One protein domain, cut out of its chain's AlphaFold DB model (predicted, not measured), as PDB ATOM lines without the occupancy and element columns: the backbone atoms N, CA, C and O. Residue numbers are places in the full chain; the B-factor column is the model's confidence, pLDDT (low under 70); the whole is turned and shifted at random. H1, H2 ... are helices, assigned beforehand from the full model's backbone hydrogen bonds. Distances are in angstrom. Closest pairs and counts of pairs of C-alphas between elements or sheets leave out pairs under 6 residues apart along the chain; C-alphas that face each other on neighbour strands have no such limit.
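This is residues 135 to 201, 465 to 493 and 505 to 562 of the 725 residues of the protein "Zinc_ribbon_16 domain-containing protein" of Globodera pallida (UniProt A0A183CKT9). A short helix, H6, makes the core of a helical cluster, with H2, H5, H8 and H9 packed round it. H3 folds back along H2, H7 packs along H8 away from H6, H1 sits by the first end of H6, and residues 190 to 195, with part of H4, stick out. The printed part has 154 residues with nine named helices, H1 to H9 along the chain, and no named strand: all helix. It is compact, with a radius of gyration of the C-alphas of 15.6 A and spans of 44 by 39 by 32 A.

H8, residues 531 to 548, and H6, residues 483 to 492, are the hubs, touching four helices each. Residues 535 to 542 alone of H8 touch H6, at a steep tilt of 66 degrees; the closest C-alphas, of Ser 487 and Phe 539, are 4.8 A apart. H7, residues 515 to 525, forms a hairpin with H8 at a shallow tilt of 22 degrees, the closest C-alphas being those of Ile 523 and Arg 533, 5.4 A apart. H9, residues 552 to 562, forms another with H8 at 19 degrees, closest at the C-alphas of Leu 546 and Lys 555, 5.9 A. H5, residues 467 to 480, and H6 are a hairpin at 25 degrees, closest at the C-alphas of Leu 473 and Val 486, 6.0 A. H2, residues 155 to 168, only just touches H6, with 3 pairs of C-alphas within 8 A. H2 and H3, residues 175 to 189, are a hairpin at 31 degrees. H4, residues 193 to 200, is close to H3 but not clearly touching, as is H1, residues 135 to 144, to H6. Each O i to N i+4 pair is within hydrogen-bond range in H1 to H8, and 5 of 7 in H9.

H1 begins at C-alpha 135, (-24.150, 17.501, 34.464), and H9 ends at C-alpha 562, (-1.764, 22.248, 44.908). H8 is 25.8 A long, H3 20.9 A and H5 20.1 A.

The C-alphas of Pro 171 and Thr 508 are farthest apart, 47.6 A. Residues 202 to 464 and 494 to 504 are not printed, with C-alpha gaps of 8.8 A and 20.0 A. Of the links that are printed whole, none is long. Mean pLDDT of the printed part is 74.8; residues 149 to 155 and 505 to 518 are among those under 70.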
ATOM      1  N   MET A 135     -25.554  17.529  34.019       69.56
ATOM      2  CA  MET A 135     -24.150  17.501  34.464       69.56
ATOM      3  C   MET A 135     -23.953  18.166  35.836       69.56
ATOM      4  O   MET A 135     -23.220  17.641  36.674       69.56
ATOM      5  N   GLU A 136     -24.658  19.266  36.139       71.56
ATOM      6  CA  GLU A 136     -24.624  19.859  37.489       71.56
ATOM      7  C   GLU A 136     -25.226  18.914  38.549       71.56
ATOM      8  O   GLU A 136     -24.674  18.786  39.647       71.56
ATOM      9  N   LYS A 137     -26.315  18.201  38.224       74.69
ATOM     10  CA  LYS A 137     -26.898  17.175  39.111       74.69
ATOM     11  C   LYS A 137     -25.926  16.009  39.318       74.69
ATOM     12  O   LYS A 137     -25.743  15.577  40.454       74.69
ATOM     13  N   LEU A 138     -25.282  15.534  38.249       82.00
ATOM     14  CA  LEU A 138     -24.297  14.449  38.282       82.00
ATOM     15  C   LEU A 138     -23.106  14.799  39.180       82.00
ATOM     16  O   LEU A 138     -22.790  14.038  40.096       82.00
ATOM     17  N   PHE A 139     -22.493  15.970  38.982       83.81
ATOM     18  CA  PHE A 139     -21.347  16.404  39.786       83.81
ATOM     19  C   PHE A 139     -21.697  16.530  41.273       83.81
ATOM     20  O   PHE A 139     -20.906  16.122  42.126       83.81
ATOM     21  N   LYS A 140     -22.898  17.032  41.595       77.12
ATOM     22  CA  LYS A 140     -23.418  17.094  42.971       77.12
ATOM     23  C   LYS A 140     -23.661  15.704  43.564       77.12
ATOM     24  O   LYS A 140     -23.189  15.445  44.668       77.12
ATOM     25  N   ARG A 141     -24.330  14.800  42.833       80.69
ATOM     26  CA  ARG A 141     -24.568  13.405  43.252       80.69
ATOM     27  C   ARG A 141     -23.254  12.707  43.595       80.69
ATOM     28  O   ARG A 141     -23.124  12.145  44.677       80.69
ATOM     29  N   ARG A 142     -22.261  12.822  42.710       85.19
ATOM     30  CA  ARG A 142     -20.918  12.267  42.906       85.19
ATOM     31  C   ARG A 142     -20.231  12.820  44.159       85.19
ATOM     32  O   ARG A 142     -19.727  12.032  44.952       85.19
ATOM     33  N   ILE A 143     -20.266  14.136  44.410       77.75
ATOM     34  CA  ILE A 143     -19.694  14.730  45.643       77.75
ATOM     35  C   ILE A 143     -20.369  14.167  46.903       77.75
ATOM     36  O   ILE A 143     -19.683  13.846  47.870       77.75
ATOM     37  N   LEU A 144     -21.698  14.014  46.897       70.75
ATOM     38  CA  LEU A 144     -22.459  13.490  48.042       70.75
ATOM     39  C   LEU A 144     -22.202  11.991  48.307       70.75
ATOM     40  O   LEU A 144     -22.337  11.552  49.455       70.75
ATOM     41  N   ALA A 145     -21.781  11.242  47.281       72.94
ATOM     42  CA  ALA A 145     -21.265   9.871  47.366       72.94
ATOM     43  C   ALA A 145     -19.761   9.792  47.734       72.94
ATOM     44  O   ALA A 145     -19.226   8.706  47.920       72.94
ATOM     45  N   GLY A 146     -19.067  10.929  47.871       67.56
ATOM     46  CA  GLY A 146     -17.650  10.991  48.257       67.56
ATOM     47  C   GLY A 146     -16.655  11.132  47.098       67.56
ATOM     48  O   GLY A 146     -15.447  11.104  47.328       67.56
ATOM     49  N   TYR A 147     -17.111  11.334  45.859       83.44
ATOM     50  CA  TYR A 147     -16.217  11.538  44.717       83.44
ATOM     51  C   TYR A 147     -15.356  12.796  44.905       83.44
ATOM     52  O   TYR A 147     -15.869  13.907  45.064       83.44
ATOM     53  N   GLY A 148     -14.033  12.626  44.904       70.19
ATOM     54  CA  GLY A 148     -13.089  13.702  45.199       70.19
ATOM     55  C   GLY A 148     -12.957  14.088  46.678       70.19
ATOM     56  O   GLY A 148     -12.363  15.126  46.973       70.19
ATOM     57  N   TYR A 149     -13.503  13.294  47.603       66.31
ATOM     58  CA  TYR A 149     -13.379  13.492  49.049       66.31
ATOM     59  C   TYR A 149     -12.119  12.829  49.625       66.31
ATOM     60  O   TYR A 149     -11.579  11.893  49.044       66.31
ATOM     61  N   GLY A 150     -11.680  13.255  50.812       57.66
ATOM     62  CA  GLY A 150     -10.734  12.472  51.599       57.66
ATOM     63  C   GLY A 150     -10.333  13.092  52.937       57.66
ATOM     64  O   GLY A 150     -10.719  14.203  53.299       57.66
ATOM     65  N   ASN A 151      -9.544  12.325  53.685       53.34
ATOM     66  CA  ASN A 151      -9.083  12.617  55.036       53.34
ATOM     67  C   ASN A 151      -7.753  13.396  55.002       53.34
ATOM     68  O   ASN A 151      -6.856  13.085  54.217       53.34
ATOM     69  N   THR A 152      -7.596  14.380  55.888       47.53
ATOM     70  CA  THR A 152      -6.370  15.186  56.035       47.53
ATOM     71  C   THR A 152      -5.141  14.373  56.455       47.53
ATOM     72  O   THR A 152      -4.026  14.791  56.153       47.53
ATOM     73  N   LEU A 153      -5.329  13.223  57.115       45.53
ATOM     74  CA  LEU A 153      -4.250  12.313  57.518       45.53
ATOM     75  C   LEU A 153      -3.681  11.516  56.332       45.53
ATOM     76  O   LEU A 153      -2.467  11.427  56.183       45.53
ATOM     77  N   ASN A 154      -4.553  10.966  55.479       57.12
ATOM     78  CA  ASN A 154      -4.192  10.080  54.364       57.12
ATOM     79  C   ASN A 154      -4.863  10.525  53.047       57.12
ATOM     80  O   ASN A 154      -5.694   9.790  52.497       57.12
ATOM     81  N   PRO A 155      -4.527  11.720  52.517       60.31
ATOM     82  CA  PRO A 155      -5.265  12.329  51.414       60.31
ATOM     83  C   PRO A 155      -5.208  11.499  50.127       60.31
ATOM     84  O   PRO A 155      -6.250  11.209  49.557       60.31
ATOM     85  N   SER A 156      -4.030  11.041  49.685       71.88
ATOM     86  CA  SER A 156      -3.920  10.251  48.444       71.88
ATOM     87  C   SER A 156      -4.742   8.956  48.487       71.88
ATOM     88  O   SER A 156      -5.421   8.636  47.518       71.88
ATOM     89  N   SER A 157      -4.701   8.233  49.614       75.31
ATOM     90  CA  SER A 157      -5.401   6.951  49.778       75.31
ATOM     91  C   SER A 157      -6.913   7.142  49.765       75.31
ATOM     92  O   SER A 157      -7.616   6.488  49.007       75.31
ATOM     93  N   THR A 158      -7.407   8.072  50.583       67.88
ATOM     94  CA  THR A 158      -8.849   8.308  50.715       67.88
ATOM     95  C   THR A 158      -9.446   8.960  49.471       67.88
ATOM     96  O   THR A 158     -10.545   8.576  49.084       67.88
ATOM     97  N   LEU A 159      -8.703   9.839  48.779       78.75
ATOM     98  CA  LEU A 159      -9.103  10.358  47.467       78.75
ATOM     99  C   LEU A 159      -9.384   9.222  46.487       78.75
ATOM    100  O   LEU A 159     -10.437   9.212  45.860       78.75
ATOM    101  N   LEU A 160      -8.451   8.278  46.354       85.56
ATOM    102  CA  LEU A 160      -8.595   7.156  45.433       85.56
ATOM    103  C   LEU A 160      -9.716   6.209  45.867       85.56
ATOM    104  O   LEU A 160     -10.546   5.855  45.041       85.56
ATOM    105  N   GLU A 161      -9.778   5.842  47.148       82.12
ATOM    106  CA  GLU A 161     -10.755   4.877  47.656       82.12
ATOM    107  C   GLU A 161     -12.201   5.379  47.528       82.12
ATOM    108  O   GLU A 161     -13.040   4.690  46.942       82.12
ATOM    109  N   TYR A 162     -12.498   6.587  48.024       80.81
ATOM    110  CA  TYR A 162     -13.839   7.164  47.907       80.81
ATOM    111  C   TYR A 162     -14.183   7.489  46.454       80.81
ATOM    112  O   TYR A 162     -15.325   7.292  46.044       80.81
ATOM    113  N   SER A 163     -13.207   7.917  45.644       89.19
ATOM    114  CA  SER A 163     -13.474   8.184  44.227       89.19
ATOM    115  C   SER A 163     -13.710   6.910  43.415       89.19
ATOM    116  O   SER A 163     -14.500   6.952  42.477       89.19
ATOM    117  N   ARG A 164     -13.095   5.778  43.787       91.88
ATOM    118  CA  ARG A 164     -13.379   4.463  43.197       91.88
ATOM    119  C   ARG A 164     -14.803   4.020  43.539       91.88
ATOM    120  O   ARG A 164     -15.588   3.806  42.624       91.88
ATOM    121  N   LYS A 165     -15.169   3.994  44.830       85.06
ATOM    122  CA  LYS A 165     -16.516   3.594  45.297       85.06
ATOM    123  C   LYS A 165     -17.627   4.466  44.693       85.06
ATOM    124  O   LYS A 165     -18.567   3.946  44.105       85.06
ATOM    125  N   ALA A 166     -17.472   5.792  44.717       84.62
ATOM    126  CA  ALA A 166     -18.468   6.720  44.169       84.62
ATOM    127  C   ALA A 166     -18.651   6.625  42.637       84.62
ATOM    128  O   ALA A 166     -19.665   7.084  42.117       84.62
ATOM    129  N   ILE A 167     -17.683   6.054  41.910       91.69
ATOM    130  CA  ILE A 167     -17.773   5.751  40.469       91.69
ATOM    131  C   ILE A 167     -18.280   4.324  40.222       91.69
ATOM    132  O   ILE A 167     -18.988   4.091  39.244       91.69
ATOM    133  N   GLU A 168     -17.974   3.385  41.114       87.94
ATOM    134  CA  GLU A 168     -18.526   2.028  41.127       87.94
ATOM    135  C   GLU A 168     -20.056   2.054  41.321       87.94
ATOM    136  O   GLU A 168     -20.783   1.352  40.615       87.94
ATOM    137  N   GLU A 169     -20.550   2.961  42.167       83.00
ATOM    138  CA  GLU A 169     -21.974   3.209  42.434       83.00
ATOM    139  C   GLU A 169     -22.675   4.120  41.400       83.00
ATOM    140  O   GLU A 169     -23.904   4.138  41.341       83.00
ATOM    141  N   ASP A 170     -21.950   4.879  40.566       85.19
ATOM    142  CA  ASP A 170     -22.562   5.845  39.635       85.19
ATOM    143  C   ASP A 170     -23.126   5.162  38.368       85.19
ATOM    144  O   ASP A 170     -22.344   4.723  37.514       85.19
ATOM    145  N   PRO A 171     -24.460   5.119  38.153       80.31
ATOM    146  CA  PRO A 171     -25.056   4.453  36.991       80.31
ATOM    147  C   PRO A 171     -24.774   5.165  35.657       80.31
ATOM    148  O   PRO A 171     -25.081   4.615  34.605       80.31
ATOM    149  N   LEU A 172     -24.207   6.380  35.683       83.00
ATOM    150  CA  LEU A 172     -23.788   7.119  34.485       83.00
ATOM    151  C   LEU A 172     -22.266   7.070  34.248       83.00
ATOM    152  O   LEU A 172     -21.780   7.644  33.273       83.00
ATOM    153  N   ALA A 173     -21.497   6.389  35.103       84.44
ATOM    154  CA  ALA A 173     -20.062   6.220  34.898       84.44
ATOM    155  C   ALA A 173     -19.769   5.136  33.850       84.44
ATOM    156  O   ALA A 173     -20.117   3.967  34.032       84.44
ATOM    157  N   SER A 174     -19.075   5.523  32.776       83.62
ATOM    158  CA  SER A 174     -18.643   4.611  31.713       83.62
ATOM    159  C   SER A 174     -17.639   3.563  32.208       83.62
ATOM    160  O   SER A 174     -16.916   3.782  33.183       83.62
ATOM    161  N   GLU A 175     -17.527   2.441  31.489       80.62
ATOM    162  CA  GLU A 175     -16.482   1.433  31.734       80.62
ATOM    163  C   GLU A 175     -15.067   2.033  31.753       80.62
ATOM    164  O   GLU A 175     -14.220   1.588  32.517       80.62
ATOM    165  N   ASP A 176     -14.814   3.042  30.915       82.12
ATOM    166  CA  ASP A 176     -13.521   3.720  30.801       82.12
ATOM    167  C   ASP A 176     -13.194   4.552  32.054       82.12
ATOM    168  O   ASP A 176     -12.062   4.547  32.539       82.12
ATOM    169  N   LEU A 177     -14.210   5.202  32.635       88.38
ATOM    170  CA  LEU A 177     -14.095   5.929  33.898       88.38
ATOM    171  C   LEU A 177     -13.920   4.972  35.085       88.38
ATOM    172  O   LEU A 177     -13.042   5.194  35.917       88.38
ATOM    173  N   ARG A 178     -14.704   3.888  35.136       86.00
ATOM    174  CA  ARG A 178     -14.589   2.828  36.154       86.00
ATOM    175  C   ARG A 178     -13.189   2.204  36.138       86.00
ATOM    176  O   ARG A 178     -12.471   2.288  37.133       86.00
ATOM    177  N   PHE A 179     -12.743   1.745  34.963       84.12
ATOM    178  CA  PHE A 179     -11.390   1.223  34.748       84.12
ATOM    179  C   PHE A 179     -10.296   2.204  35.191       84.12
ATOM    180  O   PHE A 179      -9.313   1.779  35.794       84.12
ATOM    181  N   CYS A 180     -10.456   3.505  34.925       88.75
ATOM    182  CA  CYS A 180      -9.483   4.515  35.330       88.75
ATOM    183  C   CYS A 180      -9.284   4.553  36.857       88.75
ATOM    184  O   CYS A 180      -8.143   4.502  37.321       88.75
ATOM    185  N   TRP A 181     -10.361   4.590  37.648       92.25
ATOM    186  CA  TRP A 181     -10.248   4.662  39.112       92.25
ATOM    187  C   TRP A 181      -9.806   3.340  39.748       92.25
ATOM    188  O   TRP A 181      -8.989   3.370  40.670       92.25
ATOM    189  N   ASP A 182     -10.240   2.194  39.216       86.06
ATOM    190  CA  ASP A 182      -9.728   0.882  39.634       86.06
ATOM    191  C   ASP A 182      -8.224   0.738  39.354       86.06
ATOM    192  O   ASP A 182      -7.465   0.272  40.207       86.06
ATOM    193  N   TRP A 183      -7.764   1.190  38.183       86.75
ATOM    194  CA  TRP A 183      -6.352   1.156  37.801       86.75
ATOM    195  C   TRP A 183      -5.485   2.049  38.695       86.75
ATOM    196  O   TRP A 183      -4.434   1.611  39.167       86.75
ATOM    197  N   LEU A 184      -5.930   3.276  38.986       90.25
ATOM    198  CA  LEU A 184      -5.216   4.184  39.890       90.25
ATOM    199  C   LEU A 184      -5.155   3.635  41.323       90.25
ATOM    200  O   LEU A 184      -4.105   3.714  41.961       90.25
ATOM    201  N   TRP A 185      -6.241   3.039  41.822       89.94
ATOM    202  CA  TRP A 185      -6.266   2.394  43.138       89.94
ATOM    203  C   TRP A 185      -5.305   1.202  43.212       89.94
ATOM    204  O   TRP A 185      -4.469   1.139  44.113       89.94
ATOM    205  N   MET A 186      -5.340   0.315  42.215       87.31
ATOM    206  CA  MET A 186      -4.434  -0.830  42.100       87.31
ATOM    207  C   MET A 186      -2.957  -0.402  42.042       87.31
ATOM    208  O   MET A 186      -2.114  -1.002  42.709       87.31
ATOM    209  N   LEU A 187      -2.622   0.652  41.285       84.00
ATOM    210  CA  LEU A 187      -1.253   1.178  41.256       84.00
ATOM    211  C   LEU A 187      -0.829   1.782  42.596       84.00
ATOM    212  O   LEU A 187       0.310   1.574  43.012       84.00
ATOM    213  N   PHE A 188      -1.727   2.483  43.289       85.81
ATOM    214  CA  PHE A 188      -1.460   3.048  44.612       85.81
ATOM    215  C   PHE A 188      -1.234   1.973  45.687       85.81
ATOM    216  O   PHE A 188      -0.358   2.136  46.532       85.81
ATOM    217  N   GLN A 189      -1.970   0.859  45.627       85.00
ATOM    218  CA  GLN A 189      -1.777  -0.291  46.517       85.00
ATOM    219  C   GLN A 189      -0.536  -1.140  46.178       85.00
ATOM    220  O   GLN A 189      -0.155  -2.005  46.967       85.00
ATOM    221  N   SER A 190       0.102  -0.931  45.021       81.81
ATOM    222  CA  SER A 190       1.236  -1.756  44.595       81.81
ATOM    223  C   SER A 190       2.485  -1.545  45.466       81.81
ATOM    224  O   SER A 190       2.829  -0.422  45.839       81.81
ATOM    225  N   SER A 191       3.228  -2.628  45.719       80.19
ATOM    226  CA  SER A 191       4.505  -2.621  46.457       80.19
ATOM    227  C   SER A 191       5.521  -1.602  45.931       80.19
ATOM    228  O   SER A 191       6.338  -1.071  46.683       80.19
ATOM    229  N   ASP A 192       5.461  -1.326  44.630       76.81
ATOM    230  CA  ASP A 192       6.444  -0.528  43.912       76.81
ATOM    231  C   ASP A 192       6.032   0.955  43.840       76.81
ATOM    232  O   ASP A 192       6.831   1.772  43.385       76.81
ATOM    233  N   ALA A 193       4.834   1.343  44.305       79.56
ATOM    234  CA  ALA A 193       4.282   2.698  44.163       79.56
ATOM    235  C   ALA A 193       5.245   3.803  44.642       79.56
ATOM    236  O   ALA A 193       5.468   4.792  43.939       79.56
ATOM    237  N   SER A 194       5.889   3.601  45.798       79.44
ATOM    238  CA  SER A 194       6.901   4.514  46.356       79.44
ATOM    239  C   SER A 194       8.166   4.616  45.491       79.44
ATOM    240  O   SER A 194       8.773   5.683  45.386       79.44
ATOM    241  N   GLU A 195       8.578   3.517  44.857       81.56
ATOM    242  CA  GLU A 195       9.751   3.470  43.980       81.56
ATOM    243  C   GLU A 195       9.446   4.098  42.613       81.56
ATOM    244  O   GLU A 195      10.224   4.912  42.118       81.56
ATOM    245  N   VAL A 196       8.267   3.816  42.051       79.19
ATOM    246  CA  VAL A 196       7.740   4.458  40.840       79.19
ATOM    247  C   VAL A 196       7.614   5.974  41.061       79.19
ATOM    248  O   VAL A 196       8.126   6.754  40.255       79.19
ATOM    249  N   GLN A 197       7.070   6.414  42.202       82.94
ATOM    250  CA  GLN A 197       7.007   7.838  42.547       82.94
ATOM    251  C   GLN A 197       8.394   8.480  42.656       82.94
ATOM    252  O   GLN A 197       8.583   9.591  42.158       82.94
ATOM    253  N   LYS A 198       9.372   7.795  43.259       80.94
ATOM    254  CA  LYS A 198      10.758   8.275  43.355       80.94
ATOM    255  C   LYS A 198      11.439   8.379  41.984       80.94
ATOM    256  O   LYS A 198      12.161   9.342  41.743       80.94
ATOM    257  N   ASN A 199      11.206   7.409  41.102       79.50
ATOM    258  CA  ASN A 199      11.908   7.282  39.824       79.50
ATOM    259  C   ASN A 199      11.289   8.122  38.690       79.50
ATOM    260  O   ASN A 199      12.017   8.562  37.803       79.50
ATOM    261  N   TYR A 200       9.974   8.374  38.718       78.56
ATOM    262  CA  TYR A 200       9.252   9.081  37.643       78.56
ATOM    263  C   TYR A 200       8.526  10.365  38.107       78.56
ATOM    264  O   TYR A 200       8.123  11.190  37.284       78.56
ATOM    265  N   GLY A 201       8.375  10.590  39.419       76.00
ATOM    266  CA  GLY A 201       7.700  11.765  39.997       76.00
ATOM    267  C   GLY A 201       6.168  11.661  40.103       76.00
ATOM    268  O   GLY A 201       5.519  12.614  40.538       76.00
ATOM    269  N   ASP A 465       2.549  15.242  35.084       88.12
ATOM    270  CA  ASP A 465       2.883  16.539  34.463       88.12
ATOM    271  C   ASP A 465       3.730  16.357  33.185       88.12
ATOM    272  O   ASP A 465       4.915  16.703  33.140       88.12
ATOM    273  N   GLN A 466       3.143  15.759  32.153       85.19
ATOM    274  CA  GLN A 466       3.686  15.696  30.791       85.19
ATOM    275  C   GLN A 466       2.599  16.180  29.819       85.19
ATOM    276  O   GLN A 466       1.410  15.994  30.100       85.19
ATOM    277  N   PRO A 467       2.950  16.846  28.700       84.31
ATOM    278  CA  PRO A 467       1.953  17.410  27.791       84.31
ATOM    279  C   PRO A 467       0.984  16.349  27.256       84.31
ATOM    280  O   PRO A 467      -0.206  16.631  27.143       84.31
ATOM    281  N   GLU A 468       1.459  15.124  27.024       82.44
ATOM    282  CA  GLU A 468       0.649  13.984  26.595       82.44
ATOM    283  C   GLU A 468      -0.474  13.661  27.600       82.44
ATOM    284  O   GLU A 468      -1.639  13.519  27.224       82.44
ATOM    285  N   SER A 469      -0.126  13.619  28.891       87.81
ATOM    286  CA  SER A 469      -1.033  13.367  30.015       87.81
ATOM    287  C   SER A 469      -2.112  14.456  30.110       87.81
ATOM    288  O   SER A 469      -3.299  14.156  30.246       87.81
ATOM    289  N   HIS A 470      -1.731  15.731  29.961       86.06
ATOM    290  CA  HIS A 470      -2.683  16.847  29.925       86.06
ATOM    291  C   HIS A 470      -3.618  16.780  28.709       86.06
ATOM    292  O   HIS A 470      -4.820  16.997  28.846       86.06
ATOM    293  N   GLN A 471      -3.085  16.501  27.518       82.62
ATOM    294  CA  GLN A 471      -3.852  16.496  26.270       82.62
ATOM    295  C   GLN A 471      -4.941  15.422  26.258       82.62
ATOM    296  O   GLN A 471      -6.042  15.663  25.766       82.62
ATOM    297  N   LEU A 472      -4.644  14.250  26.821       82.19
ATOM    298  CA  LEU A 472      -5.596  13.151  26.924       82.19
ATOM    299  C   LEU A 472      -6.783  13.506  27.834       82.19
ATOM    300  O   LEU A 472      -7.931  13.243  27.480       82.19
ATOM    301  N   LEU A 473      -6.510  14.173  28.962       84.56
ATOM    302  CA  LEU A 473      -7.539  14.673  29.876       84.56
ATOM    303  C   LEU A 473      -8.379  15.797  29.251       84.56
ATOM    304  O   LEU A 473      -9.590  15.824  29.458       84.56
ATOM    305  N   HIS A 474      -7.777  16.679  28.442       81.25
ATOM    306  CA  HIS A 474      -8.532  17.663  27.651       81.25
ATOM    307  C   HIS A 474      -9.428  16.989  26.609       81.25
ATOM    308  O   HIS A 474     -10.593  17.347  26.518       81.25
ATOM    309  N   ARG A 475      -8.964  15.951  25.898       77.25
ATOM    310  CA  ARG A 475      -9.826  15.230  24.943       77.25
ATOM    311  C   ARG A 475     -11.008  14.538  25.629       77.25
ATOM    312  O   ARG A 475     -12.112  14.566  25.096       77.25
ATOM    313  N   TYR A 476     -10.800  13.954  26.811       80.50
ATOM    314  CA  TYR A 476     -11.900  13.412  27.613       80.50
ATOM    315  C   TYR A 476     -12.876  14.516  28.062       80.50
ATOM    316  O   TYR A 476     -14.088  14.310  27.994       80.50
ATOM    317  N   LEU A 477     -12.380  15.705  28.434       79.38
ATOM    318  CA  LEU A 477     -13.218  16.872  28.736       79.38
ATOM    319  C   LEU A 477     -14.055  17.308  27.525       79.38
ATOM    320  O   LEU A 477     -15.262  17.484  27.659       79.38
ATOM    321  N   ASP A 478     -13.434  17.422  26.350       74.31
ATOM    322  CA  ASP A 478     -14.088  17.812  25.094       74.31
ATOM    323  C   ASP A 478     -15.159  16.792  24.649       74.31
ATOM    324  O   ASP A 478     -16.131  17.159  23.991       74.31
ATOM    325  N   GLN A 479     -14.996  15.513  25.011       73.56
ATOM    326  CA  GLN A 479     -15.934  14.427  24.688       73.56
ATOM    327  C   GLN A 479     -17.095  14.280  25.682       73.56
ATOM    328  O   GLN A 479     -18.159  13.804  25.293       73.56
ATOM    329  N   THR A 480     -16.906  14.642  26.957       76.19
ATOM    330  CA  THR A 480     -17.858  14.310  28.041       76.19
ATOM    331  C   THR A 480     -18.384  15.505  28.831       76.19
ATOM    332  O   THR A 480     -19.391  15.384  29.522       76.19
ATOM    333  N   GLY A 481     -17.698  16.647  28.788       72.56
ATOM    334  CA  GLY A 481     -17.941  17.770  29.693       72.56
ATOM    335  C   GLY A 481     -17.544  17.507  31.154       72.56
ATOM    336  O   GLY A 481     -17.829  18.353  32.003       72.56
ATOM    337  N   ASP A 482     -16.895  16.378  31.480       80.62
ATOM    338  CA  ASP A 482     -16.616  15.940  32.856       80.62
ATOM    339  C   ASP A 482     -15.432  16.678  33.519       80.62
ATOM    340  O   ASP A 482     -14.358  16.142  33.815       80.62
ATOM    341  N   LEU A 483     -15.655  17.971  33.763       83.56
ATOM    342  CA  LEU A 483     -14.723  18.888  34.419       83.56
ATOM    343  C   LEU A 483     -14.316  18.413  35.823       83.56
ATOM    344  O   LEU A 483     -13.198  18.678  36.277       83.56
ATOM    345  N   GLN A 484     -15.220  17.706  36.503       87.81
ATOM    346  CA  GLN A 484     -15.012  17.159  37.835       87.81
ATOM    347  C   GLN A 484     -13.963  16.044  37.818       87.81
ATOM    348  O   GLN A 484     -12.945  16.160  38.504       87.81
ATOM    349  N   THR A 485     -14.170  14.997  37.013       92.19
ATOM    350  CA  THR A 485     -13.207  13.899  36.869       92.19
ATOM    351  C   THR A 485     -11.848  14.420  36.417       92.19
ATOM    352  O   THR A 485     -10.835  14.077  37.025       92.19
ATOM    353  N   VAL A 486     -11.798  15.307  35.419       88.88
ATOM    354  CA  VAL A 486     -10.535  15.877  34.916       88.88
ATOM    355  C   VAL A 486      -9.770  16.625  36.008       88.88
ATOM    356  O   VAL A 486      -8.568  16.415  36.171       88.88
ATOM    357  N   SER A 487     -10.454  17.444  36.811       89.75
ATOM    358  CA  SER A 487      -9.824  18.185  37.912       89.75
ATOM    359  C   SER A 487      -9.274  17.265  39.006       89.75
ATOM    360  O   SER A 487      -8.199  17.526  39.552       89.75
ATOM    361  N   LEU A 488      -9.976  16.166  39.301       91.44
ATOM    362  CA  LEU A 488      -9.536  15.162  40.270       91.44
ATOM    363  C   LEU A 488      -8.362  14.324  39.749       91.44
ATOM    364  O   LEU A 488      -7.420  14.078  40.497       91.44
ATOM    365  N   LEU A 489      -8.352  13.950  38.467       92.56
ATOM    366  CA  LEU A 489      -7.227  13.246  37.845       92.56
ATOM    367  C   LEU A 489      -5.960  14.120  37.808       92.56
ATOM    368  O   LEU A 489      -4.880  13.639  38.153       92.56
ATOM    369  N   LEU A 490      -6.087  15.418  37.501       90.00
ATOM    370  CA  LEU A 490      -4.975  16.383  37.545       90.00
ATOM    371  C   LEU A 490      -4.363  16.527  38.954       90.00
ATOM    372  O   LEU A 490      -3.139  16.621  39.091       90.00
ATOM    373  N   ALA A 491      -5.199  16.514  40.000       84.25
ATOM    374  CA  ALA A 491      -4.758  16.514  41.397       84.25
ATOM    375  C   ALA A 491      -4.028  15.213  41.769       84.25
ATOM    376  O   ALA A 491      -2.899  15.243  42.265       84.25
ATOM    377  N   THR A 492      -4.665  14.072  41.490       86.44
ATOM    378  CA  THR A 492      -4.163  12.722  41.780       86.44
ATOM    379  C   THR A 492      -2.812  12.468  41.111       86.44
ATOM    380  O   THR A 492      -1.866  12.039  41.773       86.44
ATOM    381  N   GLY A 493      -2.687  12.810  39.825       84.75
ATOM    382  CA  GLY A 493      -1.476  12.627  39.022       84.75
ATOM    383  C   GLY A 493      -0.276  13.485  39.413       84.75
ATOM    384  O   GLY A 493       0.816  13.282  38.880       84.75
ATOM    385  N   THR A 505       9.582  27.316  44.321       41.84
ATOM    386  CA  THR A 505      10.998  27.501  43.940       41.84
ATOM    387  C   THR A 505      11.372  28.944  43.591       41.84
ATOM    388  O   THR A 505      12.555  29.271  43.543       41.84
ATOM    389  N   THR A 506      10.385  29.813  43.373       37.09
ATOM    390  CA  THR A 506      10.553  31.229  43.008       37.09
ATOM    391  C   THR A 506      10.215  32.216  44.129       37.09
ATOM    392  O   THR A 506      10.453  33.409  43.955       37.09
ATOM    393  N   VAL A 507       9.654  31.773  45.264       37.41
ATOM    394  CA  VAL A 507       9.042  32.686  46.250       37.41
ATOM    395  C   VAL A 507       9.457  32.346  47.683       37.41
ATOM    396  O   VAL A 507       8.802  31.573  48.379       37.41
ATOM    397  N   THR A 508      10.499  33.017  48.178       37.75
ATOM    398  CA  THR A 508      10.989  32.943  49.573       37.75
ATOM    399  C   THR A 508      10.041  33.566  50.616       37.75
ATOM    400  O   THR A 508      10.413  33.731  51.778       37.75
ATOM    401  N   SER A 509       8.817  33.913  50.212       38.31
ATOM    402  CA  SER A 509       7.829  34.688  50.971       38.31
ATOM    403  C   SER A 509       6.372  34.217  50.799       38.31
ATOM    404  O   SER A 509       5.465  34.880  51.295       38.31
ATOM    405  N   SER A 510       6.101  33.073  50.152       39.28
ATOM    406  CA  SER A 510       4.737  32.605  49.800       39.28
ATOM    407  C   SER A 510       3.874  32.104  50.978       39.28
ATOM    408  O   SER A 510       2.831  31.475  50.785       39.28
ATOM    409  N   VAL A 511       4.267  32.402  52.217       37.44
ATOM    410  CA  VAL A 511       3.578  31.981  53.443       37.44
ATOM    411  C   VAL A 511       2.448  32.968  53.768       37.44
ATOM    412  O   VAL A 511       2.617  33.889  54.562       37.44
ATOM    413  N   GLY A 512       1.291  32.781  53.122       40.16
ATOM    414  CA  GLY A 512       0.065  33.549  53.400       40.16
ATOM    415  C   GLY A 512      -0.844  33.835  52.197       40.16
ATOM    416  O   GLY A 512      -1.978  34.266  52.396       40.16
ATOM    417  N   VAL A 513      -0.382  33.582  50.969       43.59
ATOM    418  CA  VAL A 513      -1.144  33.822  49.727       43.59
ATOM    419  C   VAL A 513      -2.398  32.934  49.681       43.59
ATOM    420  O   VAL A 513      -2.333  31.751  50.034       43.59
ATOM    421  N   LYS A 514      -3.554  33.466  49.255       47.97
ATOM    422  CA  LYS A 514      -4.787  32.663  49.158       47.97
ATOM    423  C   LYS A 514      -4.647  31.611  48.054       47.97
ATOM    424  O   LYS A 514      -4.042  31.861  47.017       47.97
ATOM    425  N   ALA A 515      -5.294  30.456  48.215       51.00
ATOM    426  CA  ALA A 515      -5.254  29.386  47.208       51.00
ATOM    427  C   ALA A 515      -5.788  29.815  45.821       51.00
ATOM    428  O   ALA A 515      -5.373  29.257  44.813       51.00
ATOM    429  N   SER A 516      -6.675  30.815  45.763       55.72
ATOM    430  CA  SER A 516      -7.130  31.444  44.515       55.72
ATOM    431  C   SER A 516      -6.058  32.323  43.864       55.72
ATOM    432  O   SER A 516      -5.877  32.265  42.656       55.72
ATOM    433  N   GLU A 517      -5.325  33.101  44.661       60.50
ATOM    434  CA  GLU A 517      -4.247  33.985  44.196       60.50
ATOM    435  C   GLU A 517      -3.052  33.161  43.694       60.50
ATOM    436  O   GLU A 517      -2.549  33.414  42.605       60.50
ATOM    437  N   LEU A 518      -2.669  32.102  44.423       64.38
ATOM    438  CA  LEU A 518      -1.657  31.137  43.972       64.38
ATOM    439  C   LEU A 518      -2.021  30.484  42.633       64.38
ATOM    440  O   LEU A 518      -1.135  30.233  41.819       64.38
ATOM    441  N   LEU A 519      -3.305  30.187  42.414       70.25
ATOM    442  CA  LEU A 519      -3.769  29.506  41.209       70.25
ATOM    443  C   LEU A 519      -3.796  30.439  39.992       70.25
ATOM    444  O   LEU A 519      -3.345  30.025  38.928       70.25
ATOM    445  N   GLU A 520      -4.225  31.695  40.146       73.50
ATOM    446  CA  GLU A 520      -4.120  32.678  39.057       73.50
ATOM    447  C   GLU A 520      -2.652  33.024  38.753       73.50
ATOM    448  O   GLU A 520      -2.256  32.982  37.594       73.50
ATOM    449  N   SER A 521      -1.783  33.219  39.755       72.06
ATOM    450  CA  SER A 521      -0.342  33.414  39.500       72.06
ATOM    451  C   SER A 521       0.334  32.188  38.864       72.06
ATOM    452  O   SER A 521       1.259  32.338  38.063       72.06
ATOM    453  N   ALA A 522      -0.123  30.967  39.169       75.81
ATOM    454  CA  ALA A 522       0.321  29.757  38.476       75.81
ATOM    455  C   ALA A 522      -0.135  29.755  37.006       75.81
ATOM    456  O   ALA A 522       0.691  29.548  36.117       75.81
ATOM    457  N   ILE A 523      -1.412  30.060  36.744       78.56
ATOM    458  CA  ILE A 523      -1.976  30.233  35.396       78.56
ATOM    459  C   ILE A 523      -1.175  31.275  34.606       78.56
ATOM    460  O   ILE A 523      -0.775  31.005  33.475       78.56
ATOM    461  N   GLU A 524      -0.911  32.445  35.189       79.12
ATOM    462  CA  GLU A 524      -0.152  33.538  34.577       79.12
ATOM    463  C   GLU A 524       1.283  33.141  34.229       79.12
ATOM    464  O   GLU A 524       1.743  33.483  33.138       79.12
ATOM    465  N   SER A 525       1.954  32.390  35.112       78.44
ATOM    466  CA  SER A 525       3.340  31.939  34.921       78.44
ATOM    467  C   SER A 525       3.530  30.953  33.762       78.44
ATOM    468  O   SER A 525       4.638  30.817  33.245       78.44
ATOM    469  N   GLU A 526       2.460  30.283  33.329       79.75
ATOM    470  CA  GLU A 526       2.494  29.328  32.224       79.75
ATOM    471  C   GLU A 526       2.247  30.005  30.871       79.75
ATOM    472  O   GLU A 526       1.349  30.838  30.712       79.75
ATOM    473  N   ALA A 527       3.017  29.618  29.851       71.44
ATOM    474  CA  ALA A 527       2.945  30.233  28.527       71.44
ATOM    475  C   ALA A 527       1.543  30.122  27.891       71.44
ATOM    476  O   ALA A 527       0.862  29.097  27.998       71.44
ATOM    477  N   ARG A 528       1.122  31.169  27.164       56.91
ATOM    478  CA  ARG A 528      -0.111  31.151  26.357       56.91
ATOM    479  C   ARG A 528      -0.010  30.020  25.323       56.91
ATOM    480  O   ARG A 528       0.888  30.031  24.490       56.91
ATOM    481  N   GLY A 529      -0.916  29.045  25.412       59.00
ATOM    482  CA  GLY A 529      -0.902  27.818  24.605       59.00
ATOM    483  C   GLY A 529      -0.425  26.556  25.341       59.00
ATOM    484  O   GLY A 529      -0.700  25.461  24.858       59.00
ATOM    485  N   ASN A 530       0.210  26.657  26.519       76.69
ATOM    486  CA  ASN A 530       0.605  25.470  27.286       76.69
ATOM    487  C   ASN A 530      -0.635  24.673  27.750       76.69
ATOM    488  O   ASN A 530      -1.544  25.219  28.383       76.69
ATOM    489  N   LEU A 531      -0.645  23.361  27.501       78.12
ATOM    490  CA  LEU A 531      -1.672  22.432  27.979       78.12
ATOM    491  C   LEU A 531      -1.784  22.421  29.513       78.12
ATOM    492  O   LEU A 531      -2.898  22.322  30.030       78.12
ATOM    493  N   ARG A 532      -0.673  22.632  30.241       85.00
ATOM    494  CA  ARG A 532      -0.701  22.811  31.705       85.00
ATOM    495  C   ARG A 532      -1.515  24.045  32.106       85.00
ATOM    496  O   ARG A 532      -2.305  23.959  33.040       85.00
ATOM    497  N   ARG A 533      -1.406  25.159  31.364       82.38
ATOM    498  CA  ARG A 533      -2.217  26.371  31.597       82.38
ATOM    499  C   ARG A 533      -3.704  26.082  31.402       82.38
ATOM    500  O   ARG A 533      -4.498  26.432  32.270       82.38
ATOM    501  N   LYS A 534      -4.076  25.389  30.314       80.94
ATOM    502  CA  LYS A 534      -5.462  24.926  30.100       80.94
ATOM    503  C   LYS A 534      -5.940  24.073  31.288       80.94
ATOM    504  O   LYS A 534      -7.011  24.322  31.823       80.94
ATOM    505  N   SER A 535      -5.130  23.120  31.758       86.62
ATOM    506  CA  SER A 535      -5.475  22.260  32.903       86.62
ATOM    507  C   SER A 535      -5.603  23.013  34.234       86.62
ATOM    508  O   SER A 535      -6.452  22.651  35.047       86.62
ATOM    509  N   LEU A 536      -4.809  24.064  34.463       82.00
ATOM    510  CA  LEU A 536      -4.956  24.936  35.634       82.00
ATOM    511  C   LEU A 536      -6.271  25.736  35.584       82.00
ATOM    512  O   LEU A 536      -6.913  25.880  36.623       82.00
ATOM    513  N   HIS A 537      -6.713  26.188  34.401       78.31
ATOM    514  CA  HIS A 537      -8.053  26.766  34.229       78.31
ATOM    515  C   HIS A 537      -9.148  25.742  34.569       78.31
ATOM    516  O   HIS A 537      -9.967  26.022  35.438       78.31
ATOM    517  N   CYS A 538      -9.110  24.525  34.007       79.94
ATOM    518  CA  CYS A 538     -10.089  23.476  34.333       79.94
ATOM    519  C   CYS A 538     -10.198  23.224  35.850       79.94
ATOM    520  O   CYS A 538     -11.291  23.215  36.416       79.94
ATOM    521  N   PHE A 539      -9.047  23.095  36.518       83.62
ATOM    522  CA  PHE A 539      -8.971  22.904  37.965       83.62
ATOM    523  C   PHE A 539      -9.561  24.090  38.746       83.62
ATOM    524  O   PHE A 539     -10.316  23.902  39.705       83.62
ATOM    525  N   ARG A 540      -9.237  25.325  38.335       82.56
ATOM    526  CA  ARG A 540      -9.796  26.551  38.917       82.56
ATOM    527  C   ARG A 540     -11.312  26.579  38.787       82.56
ATOM    528  O   ARG A 540     -11.992  26.891  39.761       82.56
ATOM    529  N   ASP A 541     -11.828  26.252  37.613       78.12
ATOM    530  CA  ASP A 541     -13.242  26.394  37.290       78.12
ATOM    531  C   ASP A 541     -14.076  25.353  38.066       78.12
ATOM    532  O   ASP A 541     -15.105  25.700  38.650       78.12
ATOM    533  N   TYR A 542     -13.567  24.125  38.258       84.25
ATOM    534  CA  TYR A 542     -14.156  23.168  39.212       84.25
ATOM    535  C   TYR A 542     -14.111  23.672  40.664       84.25
ATOM    536  O   TYR A 542     -15.108  23.601  41.386       84.25
ATOM    537  N   VAL A 543     -12.991  24.259  41.105       76.38
ATOM    538  CA  VAL A 543     -12.899  24.894  42.431       76.38
ATOM    539  C   VAL A 543     -13.904  26.050  42.575       76.38
ATOM    540  O   VAL A 543     -14.457  26.237  43.660       76.38
ATOM    541  N   GLN A 544     -14.200  26.805  41.513       73.81
ATOM    542  CA  GLN A 544     -15.245  27.836  41.504       73.81
ATOM    543  C   GLN A 544     -16.658  27.241  41.613       73.81
ATOM    544  O   GLN A 544     -17.448  27.755  42.408       73.81
ATOM    545  N   LEU A 545     -16.963  26.127  40.934       74.69
ATOM    546  CA  LEU A 545     -18.226  25.396  41.121       74.69
ATOM    547  C   LEU A 545     -18.400  24.926  42.575       74.69
ATOM    548  O   LEU A 545     -19.431  25.196  43.192       74.69
ATOM    549  N   LEU A 546     -17.360  24.333  43.175       69.12
ATOM    550  CA  LEU A 546     -17.376  23.928  44.587       69.12
ATOM    551  C   LEU A 546     -17.603  25.113  45.545       69.12
ATOM    552  O   LEU A 546     -18.282  24.946  46.559       69.12
ATOM    553  N   ASN A 547     -17.102  26.316  45.227       64.31
ATOM    554  CA  ASN A 547     -17.445  27.534  45.974       64.31
ATOM    555  C   ASN A 547     -18.927  27.912  45.801       64.31
ATOM    556  O   ASN A 547     -19.617  28.155  46.790       64.31
ATOM    557  N   ARG A 548     -19.426  27.960  44.556       61.75
ATOM    558  CA  ARG A 548     -20.807  28.364  44.221       61.75
ATOM    559  C   ARG A 548     -21.845  27.435  44.861       61.75
ATOM    560  O   ARG A 548     -22.889  27.903  45.309       61.75
ATOM    561  N   TRP A 549     -21.532  26.145  44.971       70.56
ATOM    562  CA  TRP A 549     -22.360  25.132  45.637       70.56
ATOM    563  C   TRP A 549     -22.078  24.955  47.137       70.56
ATOM    564  O   TRP A 549     -22.720  24.126  47.772       70.56
ATOM    565  N   LYS A 550     -21.155  25.732  47.724       58.75
ATOM    566  CA  LYS A 550     -20.783  25.683  49.153       58.75
ATOM    567  C   LYS A 550     -20.151  24.358  49.626       58.75
ATOM    568  O   LYS A 550     -20.086  24.108  50.828       58.75
ATOM    569  N   PHE A 551     -19.602  23.538  48.724       58.94
ATOM    570  CA  PHE A 551     -18.837  22.326  49.064       58.94
ATOM    571  C   PHE A 551     -17.405  22.670  49.519       58.94
ATOM    572  O   PHE A 551     -16.402  22.245  48.938       58.94
ATOM    573  N   TRP A 552     -17.304  23.468  50.586       59.75
ATOM    574  CA  TRP A 552     -16.042  24.009  51.099       59.75
ATOM    575  C   TRP A 552     -15.041  22.923  51.504       59.75
ATOM    576  O   TRP A 552     -13.837  23.128  51.362       59.75
ATOM    577  N   LEU A 553     -15.525  21.776  51.989       56.19
ATOM    578  CA  LEU A 553     -14.688  20.665  52.441       56.19
ATOM    579  C   LEU A 553     -14.014  19.951  51.260       56.19
ATOM    580  O   LEU A 553     -12.788  19.870  51.231       56.19
ATOM    581  N   ALA A 554     -14.781  19.569  50.230       63.72
ATOM    582  CA  ALA A 554     -14.248  19.006  48.984       63.72
ATOM    583  C   ALA A 554     -13.271  19.974  48.287       63.72
ATOM    584  O   ALA A 554     -12.192  19.568  47.859       63.72
ATOM    585  N   LYS A 555     -13.585  21.281  48.262       70.31
ATOM    586  CA  LYS A 555     -12.646  22.316  47.792       70.31
ATOM    587  C   LYS A 555     -11.356  22.328  48.611       70.31
ATOM    588  O   LYS A 555     -10.265  22.352  48.050       70.31
ATOM    589  N   THR A 556     -11.467  22.384  49.937       62.97
ATOM    590  CA  THR A 556     -10.300  22.481  50.826       62.97
ATOM    591  C   THR A 556      -9.388  21.279  50.625       62.97
ATOM    592  O   THR A 556      -8.174  21.453  50.541       62.97
ATOM    593  N   PHE A 557      -9.986  20.098  50.467       64.69
ATOM    594  CA  PHE A 557      -9.299  18.848  50.204       64.69
ATOM    595  C   PHE A 557      -8.596  18.816  48.838       64.69
ATOM    596  O   PHE A 557      -7.383  18.612  48.801       64.69
ATOM    597  N   ILE A 558      -9.284  19.097  47.721       72.06
ATOM    598  CA  ILE A 558      -8.635  19.088  46.395       72.06
ATOM    599  C   ILE A 558      -7.522  20.153  46.302       72.06
ATOM    600  O   ILE A 558      -6.463  19.907  45.726       72.06
ATOM    601  N   CYS A 559      -7.681  21.303  46.969       71.25
ATOM    602  CA  CYS A 559      -6.634  22.322  47.075       71.25
ATOM    603  C   CYS A 559      -5.412  21.903  47.925       71.25
ATOM    604  O   CYS A 559      -4.400  22.605  47.876       71.25
ATOM    605  N   LEU A 560      -5.439  20.788  48.671       64.31
ATOM    606  CA  LEU A 560      -4.232  20.246  49.317       64.31
ATOM    607  C   LEU A 560      -3.210  19.760  48.281       64.31
ATOM    608  O   LEU A 560      -2.011  19.909  48.500       64.31
ATOM    609  N   PHE A 561      -3.670  19.244  47.139       65.88
ATOM    610  CA  PHE A 561      -2.813  18.714  46.072       65.88
ATOM    611  C   PHE A 561      -2.088  19.813  45.274       65.88
ATOM    612  O   PHE A 561      -1.118  19.516  44.583       65.88
ATOM    613  N   LEU A 562      -2.498  21.082  45.419       62.91
ATOM    614  CA  LEU A 562      -1.764  22.248  44.908       62.91
ATOM    615  C   LEU A 562      -0.655  22.745  45.854       62.91
ATOM    616  O   LEU A 562       0.102  23.640  45.479       62.91
TER     617      LEU A 562